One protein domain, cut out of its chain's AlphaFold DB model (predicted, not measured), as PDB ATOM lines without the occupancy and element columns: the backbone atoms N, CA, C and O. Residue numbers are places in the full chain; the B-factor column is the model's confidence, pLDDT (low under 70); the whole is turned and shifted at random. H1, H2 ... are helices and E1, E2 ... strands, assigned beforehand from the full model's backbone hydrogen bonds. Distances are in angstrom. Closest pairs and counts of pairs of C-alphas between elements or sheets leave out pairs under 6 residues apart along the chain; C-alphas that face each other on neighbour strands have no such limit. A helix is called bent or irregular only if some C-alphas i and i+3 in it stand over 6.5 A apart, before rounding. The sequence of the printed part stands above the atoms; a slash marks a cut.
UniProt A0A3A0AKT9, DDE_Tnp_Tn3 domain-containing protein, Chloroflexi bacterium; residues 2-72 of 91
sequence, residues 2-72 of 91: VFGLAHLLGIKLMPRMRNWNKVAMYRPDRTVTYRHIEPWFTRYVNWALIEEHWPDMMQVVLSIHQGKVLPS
ATOM      1  N   VAL A   2     -32.126  13.791   4.200       63.03
ATOM      2  CA  VAL A   2     -32.117  12.345   3.849       63.03
ATOM      3  C   VAL A   2     -32.618  12.016   2.431       63.03
ATOM      4  O   VAL A   2     -31.973  11.245   1.733       63.03
ATOM      5  N   PHE A   3     -33.722  12.620   1.975       69.88
ATOM      6  CA  PHE A   3     -34.272  12.339   0.640       69.88
ATOM      7  C   PHE A   3     -33.390  12.847  -0.502       69.88
ATOM      8  O   PHE A   3     -33.188  12.131  -1.476       69.88
ATOM      9  N   GLY A   4     -32.847  14.062  -0.369       73.56
ATOM     10  CA  GLY A   4     -31.956  14.642  -1.377       73.56
ATOM     11  C   GLY A   4     -30.656  13.853  -1.494       73.56
ATOM     12  O   GLY A   4     -30.255  13.498  -2.595       73.56
ATOM     13  N   LEU A   5     -30.056  13.492  -0.356       71.44
ATOM     14  CA  LEU A   5     -28.839  12.684  -0.329       71.44
ATOM     15  C   LEU A   5     -29.079  11.298  -0.945       71.44
ATOM     16  O   LEU A   5     -28.326  10.871  -1.806       71.44
ATOM     17  N   ALA A   6     -30.166  10.617  -0.580       73.94
ATOM     18  CA  ALA A   6     -30.512   9.331  -1.177       73.94
ATOM     19  C   ALA A   6     -30.692   9.401  -2.697       73.94
ATOM     20  O   ALA A   6     -30.201   8.527  -3.406       73.94
ATOM     21  N   HIS A   7     -31.351  10.454  -3.188       75.69
ATOM     22  CA  HIS A   7     -31.501  10.688  -4.619       75.69
ATOM     23  C   HIS A   7     -30.142  10.874  -5.311       75.69
ATOM     24  O   HIS A   7     -29.896  10.256  -6.341       75.69
ATOM     25  N   LEU A   8     -29.239  11.649  -4.701       75.19
ATOM     26  CA  LEU A   8     -27.871  11.868  -5.184       75.19
ATOM     27  C   LEU A   8     -27.024  10.592  -5.208       75.19
ATOM     28  O   LEU A   8     -26.234  10.401  -6.127       75.19
ATOM     29  N   LEU A   9     -27.210   9.693  -4.242       72.00
ATOM     30  CA  LEU A   9     -26.550   8.385  -4.227       72.00
ATOM     31  C   LEU A   9     -27.209   7.356  -5.165       72.00
ATOM     32  O   LEU A   9     -26.782   6.205  -5.201       72.00
ATOM     33  N   GLY A  10     -28.270   7.722  -5.890       75.81
ATOM     34  CA  GLY A  10     -29.021   6.792  -6.737       75.81
ATOM     35  C   GLY A  10     -29.860   5.774  -5.952       75.81
ATOM     36  O   GLY A  10     -30.390   4.822  -6.525       75.81
ATOM     37  N   ILE A  11     -30.025   5.967  -4.641       76.81
ATOM     38  CA  ILE A  11     -30.838   5.099  -3.793       76.81
ATOM     39  C   ILE A  11     -32.299   5.517  -3.945       76.81
ATOM     40  O   ILE A  11     -32.734   6.576  -3.482       76.81
ATOM     41  N   LYS A  12     -33.093   4.642  -4.564       71.31
ATOM     42  CA  LYS A  12     -34.538   4.832  -4.699       71.31
ATOM     43  C   LYS A  12     -35.232   4.574  -3.363       71.31
ATOM     44  O   LYS A  12     -35.732   3.486  -3.091       71.31
ATOM     45  N   LEU A  13     -35.280   5.602  -2.524       67.81
ATOM     46  CA  LEU A  13     -36.082   5.591  -1.310       67.81
ATOM     47  C   LEU A  13     -37.565   5.675  -1.689       67.81
ATOM     48  O   LEU A  13     -38.008   6.643  -2.302       67.81
ATOM     49  N   MET A  14     -38.333   4.649  -1.320       73.19
ATOM     50  CA  MET A  14     -39.795   4.652  -1.384       73.19
ATOM     51  C   MET A  14     -40.337   4.938   0.021       73.19
ATOM     52  O   MET A  14     -40.658   4.004   0.760       73.19
ATOM     53  N   PRO A  15     -40.390   6.210   0.454       65.38
ATOM     54  CA  PRO A  15     -40.927   6.524   1.764       65.38
ATOM     55  C   PRO A  15     -42.396   6.131   1.815       65.38
ATOM     56  O   PRO A  15     -43.225   6.636   1.058       65.38
ATOM     57  N   ARG A  16     -42.746   5.265   2.762       73.31
ATOM     58  CA  ARG A  16     -44.143   5.021   3.104       73.31
ATOM     59  C   ARG A  16     -44.685   6.272   3.800       73.31
ATOM     60  O   ARG A  16     -44.558   6.414   5.014       73.31
ATOM     61  N   MET A  17     -45.253   7.201   3.030       67.56
ATOM     62  CA  MET A  17     -45.813   8.464   3.528       67.56
ATOM     63  C   MET A  17     -47.091   8.204   4.339       67.56
ATOM     64  O   MET A  17     -48.206   8.348   3.852       67.56
ATOM     65  N   ARG A  18     -46.932   7.780   5.598       66.75
ATOM     66  CA  ARG A  18     -48.056   7.440   6.486       66.75
ATOM     67  C   ARG A  18     -48.837   8.673   6.959       66.75
ATOM     68  O   ARG A  18     -50.041   8.573   7.132       66.75
ATOM     69  N   ASN A  19     -48.165   9.817   7.126       64.31
ATOM     70  CA  ASN A  19     -48.752  11.068   7.623       64.31
ATOM     71  C   ASN A  19     -48.483  12.233   6.658       64.31
ATOM     72  O   ASN A  19     -47.632  13.077   6.924       64.31
ATOM     73  N   TRP A  20     -49.226  12.297   5.557       66.19
ATOM     74  CA  TRP A  20     -49.132  13.344   4.524       66.19
ATOM     75  C   TRP A  20     -49.423  14.755   5.066       66.19
ATOM     76  O   TRP A  20     -48.809  15.711   4.616       66.19
ATOM     77  N   ASN A  21     -50.245  14.881   6.114       64.50
ATOM     78  CA  ASN A  21     -50.544  16.156   6.785       64.50
ATOM     79  C   ASN A  21     -49.331  16.770   7.535       64.50
ATOM     80  O   ASN A  21     -49.302  17.957   7.823       64.50
ATOM     81  N   LYS A  22     -48.296  15.980   7.860       65.00
ATOM     82  CA  LYS A  22     -47.098  16.477   8.572       65.00
ATOM     83  C   LYS A  22     -45.873  16.647   7.672       65.00
ATOM     84  O   LYS A  22     -44.801  16.988   8.167       65.00
ATOM     85  N   VAL A  23     -45.996  16.372   6.375       70.19
ATOM     86  CA  VAL A  23     -44.875  16.468   5.436       70.19
ATOM     87  C   VAL A  23     -44.873  17.860   4.820       70.19
ATOM     88  O   VAL A  23     -45.797  18.227   4.106       70.19
ATOM     89  N   ALA A  24     -43.816  18.629   5.080       68.19
ATOM     90  CA  ALA A  24     -43.614  19.917   4.429       68.19
ATOM     91  C   ALA A  24     -43.286  19.695   2.944       68.19
ATOM     92  O   ALA A  24     -42.178  19.272   2.605       68.19
ATOM     93  N   MET A  25     -44.252  19.967   2.066       73.06
ATOM     94  CA  MET A  25     -44.030  19.975   0.622       73.06
ATOM     95  C   MET A  25     -43.579  21.366   0.179       73.06
ATOM     96  O   MET A  25     -44.181  22.380   0.550       73.06
ATOM     97  N   TYR A  26     -42.510  21.399  -0.617       77.00
ATOM     98  CA  TYR A  26     -41.926  22.623  -1.151       77.00
ATOM     99  C   TYR A  26     -42.238  22.757  -2.639       77.00
ATOM    100  O   TYR A  26     -42.162  21.774  -3.377       77.00
ATOM    101  N   ARG A  27     -42.570  23.971  -3.084       76.44
ATOM    102  CA  ARG A  27     -42.725  24.286  -4.509       76.44
ATOM    103  C   ARG A  27     -41.419  24.784  -5.109       76.44
ATOM    104  O   ARG A  27     -40.729  25.546  -4.431       76.44
ATOM    105  N   PRO A  28     -41.120  24.426  -6.369       74.81
ATOM    106  CA  PRO A  28     -39.934  24.922  -7.051       74.81
ATOM    107  C   PRO A  28     -39.977  26.444  -7.211       74.81
ATOM    108  O   PRO A  28     -38.973  27.089  -6.983       74.81
ATOM    109  N   ASP A  29     -41.124  27.044  -7.516       70.00
ATOM    110  CA  ASP A  29     -41.215  28.493  -7.707       70.00
ATOM    111  C   ASP A  29     -42.537  29.038  -7.147       70.00
ATOM    112  O   ASP A  29     -43.504  28.293  -6.963       70.00
ATOM    113  N   ARG A  30     -42.580  30.343  -6.867       68.06
ATOM    114  CA  ARG A  30     -43.798  31.070  -6.477       68.06
ATOM    115  C   ARG A  30     -44.795  31.212  -7.622       68.06
ATOM    116  O   ARG A  30     -45.985  31.357  -7.372       68.06
ATOM    117  N   THR A  31     -44.310  31.175  -8.856       69.69
ATOM    118  CA  THR A  31     -45.108  31.318 -10.080       69.69
ATOM    119  C   THR A  31     -45.807  30.023 -10.491       69.69
ATOM    120  O   THR A  31     -46.790  30.052 -11.232       69.69
ATOM    121  N   VAL A  32     -45.353  28.874  -9.978       71.19
ATOM    122  CA  VAL A  32     -45.942  27.571 -10.293       71.19
ATOM    123  C   VAL A  32     -47.137  27.317  -9.376       71.19
ATOM    124  O   VAL A  32     -46.991  27.094  -8.171       71.19
ATOM    125  N   THR A  33     -48.329  27.345  -9.972       68.00
ATOM    126  CA  THR A  33     -49.604  27.106  -9.285       68.00
ATOM    127  C   THR A  33     -50.189  25.764  -9.725       68.00
ATOM    128  O   THR A  33     -50.373  25.517 -10.916       68.00
ATOM    129  N   TYR A  34     -50.519  24.892  -8.775       72.00
ATOM    130  CA  TYR A  34     -51.072  23.562  -9.022       72.00
ATOM    131  C   TYR A  34     -52.532  23.446  -8.578       72.00
ATOM    132  O   TYR A  34     -52.819  23.078  -7.440       72.00
ATOM    133  N   ARG A  35     -53.469  23.646  -9.509       64.81
ATOM    134  CA  ARG A  35     -54.929  23.748  -9.286       64.81
ATOM    135  C   ARG A  35     -55.570  22.788  -8.260       64.81
ATOM    136  O   ARG A  35     -56.544  23.179  -7.629       64.81
ATOM    137  N   HIS A  36     -55.064  21.565  -8.081       73.12
ATOM    138  CA  HIS A  36     -55.658  20.549  -7.190       73.12
ATOM    139  C   HIS A  36     -54.851  20.224  -5.927       73.12
ATOM    140  O   HIS A  36     -55.406  19.689  -4.974       73.12
ATOM    141  N   ILE A  37     -53.555  20.532  -5.912       75.12
ATOM    142  CA  ILE A  37     -52.634  20.153  -4.826       75.12
ATOM    143  C   ILE A  37     -52.013  21.374  -4.137       75.12
ATOM    144  O   ILE A  37     -51.235  21.214  -3.200       75.12
ATOM    145  N   GLU A  38     -52.398  22.589  -4.557       65.31
ATOM    146  CA  GLU A  38     -52.056  23.864  -3.913       65.31
ATOM    147  C   GLU A  38     -52.057  23.788  -2.368       65.31
ATOM    148  O   GLU A  38     -51.042  24.172  -1.779       65.31
ATOM    149  N   PRO A  39     -53.107  23.259  -1.692       72.75
ATOM    150  CA  PRO A  39     -53.210  23.305  -0.230       72.75
ATOM    151  C   PRO A  39     -52.186  22.436   0.506       72.75
ATOM    152  O   PRO A  39     -52.021  22.574   1.715       72.75
ATOM    153  N   TRP A  40     -51.527  21.506  -0.187       70.69
ATOM    154  CA  TRP A  40     -50.546  20.602   0.421       70.69
ATOM    155  C   TRP A  40     -49.140  21.195   0.453       70.69
ATOM    156  O   TRP A  40     -48.282  20.720   1.194       70.69
ATOM    157  N   PHE A  41     -48.898  22.249  -0.321       73.44
ATOM    158  CA  PHE A  41     -47.618  22.932  -0.322       73.44
ATOM    159  C   PHE A  41     -47.570  23.999   0.759       73.44
ATOM    160  O   PHE A  41     -48.373  24.926   0.782       73.44
ATOM    161  N   THR A  42     -46.582  23.885   1.637       69.88
ATOM    162  CA  THR A  42     -46.440  24.781   2.787       69.88
ATOM    163  C   THR A  42     -45.475  25.928   2.495       69.88
ATOM    164  O   THR A  42     -45.615  27.008   3.064       69.88
ATOM    165  N   ARG A  43     -44.449  25.706   1.659       73.38
ATOM    166  CA  ARG A  43     -43.339  26.657   1.451       73.38
ATOM    167  C   ARG A  43     -42.773  26.592   0.028       73.38
ATOM    168  O   ARG A  43     -43.062  25.671  -0.733       73.38
ATOM    169  N   TYR A  44     -41.931  27.563  -0.307       78.38
ATOM    170  CA  TYR A  44     -41.177  27.630  -1.564       78.38
ATOM    171  C   TYR A  44     -39.726  27.194  -1.334       78.38
ATOM    172  O   TYR A  44     -39.192  27.391  -0.238       78.38
ATOM    173  N   VAL A  45     -39.105  26.580  -2.341       80.44
ATOM    174  CA  VAL A  45     -37.679  26.234  -2.327       80.44
ATOM    175  C   VAL A  45     -36.844  27.517  -2.395       80.44
ATOM    176  O   VAL A  45     -37.132  28.409  -3.188       80.44
ATOM    177  N   ASN A  46     -35.809  27.617  -1.557       81.06
ATOM    178  CA  ASN A  46     -34.811  28.682  -1.651       81.06
ATOM    179  C   ASN A  46     -33.642  28.196  -2.520       81.06
ATOM    180  O   ASN A  46     -32.760  27.498  -2.021       81.06
ATOM    181  N   TRP A  47     -33.661  28.540  -3.809       80.31
ATOM    182  CA  TRP A  47     -32.623  28.134  -4.760       80.31
ATOM    183  C   TRP A  47     -31.258  28.735  -4.452       80.31
ATOM    184  O   TRP A  47     -30.278  28.005  -4.498       80.31
ATOM    185  N   ALA A  48     -31.201  30.004  -4.039       81.44
ATOM    186  CA  ALA A  48     -29.940  30.669  -3.704       81.44
ATOM    187  C   ALA A  48     -29.184  29.928  -2.589       81.44
ATOM    188  O   ALA A  48     -27.981  29.717  -2.686       81.44
ATOM    189  N   LEU A  49     -29.910  29.448  -1.572       80.25
ATOM    190  CA  LEU A  49     -29.320  28.655  -0.493       80.25
ATOM    191  C   LEU A  49     -28.804  27.295  -0.989       80.25
ATOM    192  O   LEU A  49     -27.776  26.818  -0.518       80.25
ATOM    193  N   ILE A  50     -29.523  26.658  -1.918       80.19
ATOM    194  CA  ILE A  50     -29.104  25.376  -2.500       80.19
ATOM    195  C   ILE A  50     -27.862  25.570  -3.365       80.19
ATOM    196  O   ILE A  50     -26.948  24.764  -3.257       80.19
ATOM    197  N   GLU A  51     -27.817  26.615  -4.189       82.38
ATOM    198  CA  GLU A  51     -26.677  26.934  -5.053       82.38
ATOM    199  C   GLU A  51     -25.419  27.247  -4.240       82.38
ATOM    200  O   GLU A  51     -24.356  26.705  -4.535       82.38
ATOM    201  N   GLU A  52     -25.550  28.042  -3.175       83.00
ATOM    202  CA  GLU A  52     -24.451  28.371  -2.263       83.00
ATOM    203  C   GLU A  52     -23.837  27.116  -1.624       83.00
ATOM    204  O   GLU A  52     -22.618  26.976  -1.571       83.00
ATOM    205  N   HIS A  53     -24.675  26.166  -1.201       80.38
ATOM    206  CA  HIS A  53     -24.237  24.954  -0.499       80.38
ATOM    207  C   HIS A  53     -24.062  23.740  -1.433       80.38
ATOM    208  O   HIS A  53     -23.755  22.633  -0.978       80.38
ATOM    209  N   TRP A  54     -24.265  23.906  -2.745       76.88
ATOM    210  CA  TRP A  54     -24.166  22.825  -3.729       76.88
ATOM    211  C   TRP A  54     -22.763  22.198  -3.811       76.88
ATOM    212  O   TRP A  54     -22.679  20.963  -3.833       76.88
ATOM    213  N   PRO A  55     -21.657  22.976  -3.816       77.31
ATOM    214  CA  PRO A  55     -20.304  22.419  -3.836       77.31
ATOM    215  C   PRO A  55     -20.026  21.519  -2.628       77.31
ATOM    216  O   PRO A  55     -19.509  20.411  -2.794       77.31
ATOM    217  N   ASP A  56     -20.459  21.940  -1.440       75.56
ATOM    218  CA  ASP A  56     -20.299  21.180  -0.197       75.56
ATOM    219  C   ASP A  56     -21.092  19.868  -0.249       75.56
ATOM    220  O   ASP A  56     -20.588  18.798   0.108       75.56
ATOM    221  N   MET A  57     -22.325  19.907  -0.770       77.94
ATOM    222  CA  MET A  57     -23.132  18.702  -0.977       77.94
ATOM    223  C   MET A  57     -22.474  17.732  -1.969       77.94
ATOM    224  O   MET A  57     -22.477  16.523  -1.724       77.94
ATOM    225  N   MET A  58     -21.879  18.228  -3.059       76.44
ATOM    226  CA  MET A  58     -21.139  17.380  -4.003       76.44
ATOM    227  C   MET A  58     -19.886  16.779  -3.374       76.44
ATOM    228  O   MET A  58     -19.610  15.599  -3.590       76.44
ATOM    229  N   GLN A  59     -19.163  17.537  -2.552       73.69
ATOM    230  CA  GLN A  59     -17.992  17.034  -1.840       73.69
ATOM    231  C   GLN A  59     -18.357  15.868  -0.911       73.69
ATOM    232  O   GLN A  59     -17.643  14.863  -0.878       73.69
ATOM    233  N   VAL A  60     -19.501  15.948  -0.220       71.94
ATOM    234  CA  VAL A  60     -20.034  14.845   0.595       71.94
ATOM    235  C   VAL A  60     -20.378  13.631  -0.272       71.94
ATOM    236  O   VAL A  60     -19.984  12.513   0.055       71.94
ATOM    237  N   VAL A  61     -21.083  13.821  -1.389       73.19
ATOM    238  CA  VAL A  61     -21.486  12.715  -2.278       73.19
ATOM    239  C   VAL A  61     -20.268  12.004  -2.872       73.19
ATOM    240  O   VAL A  61     -20.200  10.776  -2.839       73.19
ATOM    241  N   LEU A  62     -19.272  12.758  -3.345       69.19
ATOM    242  CA  LEU A  62     -18.016  12.218  -3.874       69.19
ATOM    243  C   LEU A  62     -17.220  11.468  -2.798       69.19
ATOM    244  O   LEU A  62     -16.680  10.396  -3.064       69.19
ATOM    245  N   SER A  63     -17.206  11.991  -1.572       64.50
ATOM    246  CA  SER A  63     -16.568  11.364  -0.409       64.50
ATOM    247  C   SER A  63     -17.193  10.013  -0.044       64.50
ATOM    248  O   SER A  63     -16.472   9.061   0.274       64.50
ATOM    249  N   ILE A  64     -18.524   9.907  -0.138       68.38
ATOM    250  CA  ILE A  64     -19.244   8.644   0.071       68.38
ATOM    251  C   ILE A  64     -18.979   7.677  -1.089       68.38
ATOM    252  O   ILE A  64     -18.694   6.505  -0.850       68.38
ATOM    253  N   HIS A  65     -19.020   8.153  -2.337       65.19
ATOM    254  CA  HIS A  65     -18.787   7.321  -3.522       65.19
ATOM    255  C   HIS A  65     -17.365   6.740  -3.563       65.19
ATOM    256  O   HIS A  65     -17.157   5.617  -4.012       65.19
ATOM    257  N   GLN A  66     -16.373   7.477  -3.059       62.88
ATOM    258  CA  GLN A  66     -14.988   7.008  -2.947       62.88
ATOM    259  C   GLN A  66     -14.747   6.078  -1.741       62.88
ATOM    260  O   GLN A  66     -13.619   5.626  -1.545       62.88
ATOM    261  N   GLY A  67     -15.773   5.792  -0.928       61.12
ATOM    262  CA  GLY A  67     -15.693   4.876   0.214       61.12
ATOM    263  C   GLY A  67     -14.810   5.365   1.368       61.12
ATOM    264  O   GLY A  67     -14.408   4.557   2.200       61.12
ATOM    265  N   LYS A  68     -14.473   6.665   1.414       53.66
ATOM    266  CA  LYS A  68     -13.427   7.199   2.304       53.66
ATOM    267  C   LYS A  68     -13.913   8.095   3.443       53.66
ATOM    268  O   LYS A  68     -13.112   8.360   4.335       53.66
ATOM    269  N   VAL A  69     -15.168   8.562   3.471       50.28
ATOM    270  CA  VAL A  69     -15.578   9.510   4.527       50.28
ATOM    271  C   VAL A  69     -17.067   9.465   4.876       50.28
ATOM    272  O   VAL A  69     -17.935   9.461   4.004       50.28
ATOM    273  N   LEU A  70     -17.348   9.464   6.184       52.22
ATOM    274  CA  LEU A  70     -18.686   9.598   6.760       52.22
ATOM    275  C   LEU A  70     -19.128  11.076   6.720       52.22
ATOM    276  O   LEU A  70     -18.356  11.944   7.138       52.22
ATOM    277  N   PRO A  71     -20.379  11.382   6.326       47.81
ATOM    278  CA  PRO A  71     -20.915  12.752   6.274       47.81
ATOM    279  C   PRO A  71     -20.840  13.521   7.601       47.81
ATOM    280  O   PRO A  71     -20.901  14.747   7.618       47.81
ATOM    281  N   SER A  72     -20.711  12.804   8.720       47.06
ATOM    282  CA  SER A  72     -20.599  13.370  10.065       47.06
ATOM    283  C   SER A  72     -19.299  14.142  10.309       47.06
ATOM    284  O   SER A  72     -19.290  15.011  11.174       47.06
TER     285      SER A  72
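This is residues 2 to 72 of the 91 residues of the protein "DDE_Tnp_Tn3 domain-containing protein" of Chloroflexi bacterium (UniProt A0A3A0AKT9). The chain makes a loose, open loop around a hollow middle: short helix H1, a wide unnamed link, a small pair of strands E1 and E2, and a long kinked helix H2 whose second half returns near H1. Residues 48 to 56 of H2 stand free, and residues 66 to 72 fold back after it. The printed part has 71 residues, with two named helices and two named strands in the order H1 E1 E2 H2; E1 and E2 form a parallel sheet. The class is mixed, helices and strands, with under half of the residues in named elements. The whole is loose, with a radius of gyration of the C-alphas of 15.3 A, and only just elongated, spanning 45 by 30 by 18 A.

H1, residues 2 to 8, is close to but not clearly touching H2, residues 47 to 65; their closest C-alphas, of Leu 8 and Val 61, are 7.1 A apart. Their lines are only just about perpendicular, at 72 degrees. E1, residues 25 to 27, and E2, residues 41 to 44, are parallel neighbours at 46 degrees. N 27 and O 43 are within hydrogen-bond range at 2.9 A. H1 and E2 are apart, as are E1 and H2. Every O i to N i+4 pair is within hydrogen-bond range in H1, and 13 of 15 in H2.

H1 begins at C-alpha 2 (-32.117, 12.345, 3.849) and measures 10.0 A. E1 measures 6.8 A and E2 8.1 A. H2 measures 25.0 A, ending at C-alpha 65 (-18.787, 7.321, -3.522). It has a kink of 49 degrees near residue 54 and is irregular: C-alphas 52 and 55 are 7.4 A apart.

The two farthest C-alphas, of Arg 35 and Lys 68, are 46.2 A apart. The printed part has no cut. The links H1 to E1 and E1 to E2 are long; E2 to H2 is tight. The mean pLDDT of the printed part is 70.7, and residues 62 to 72 are among those under 70.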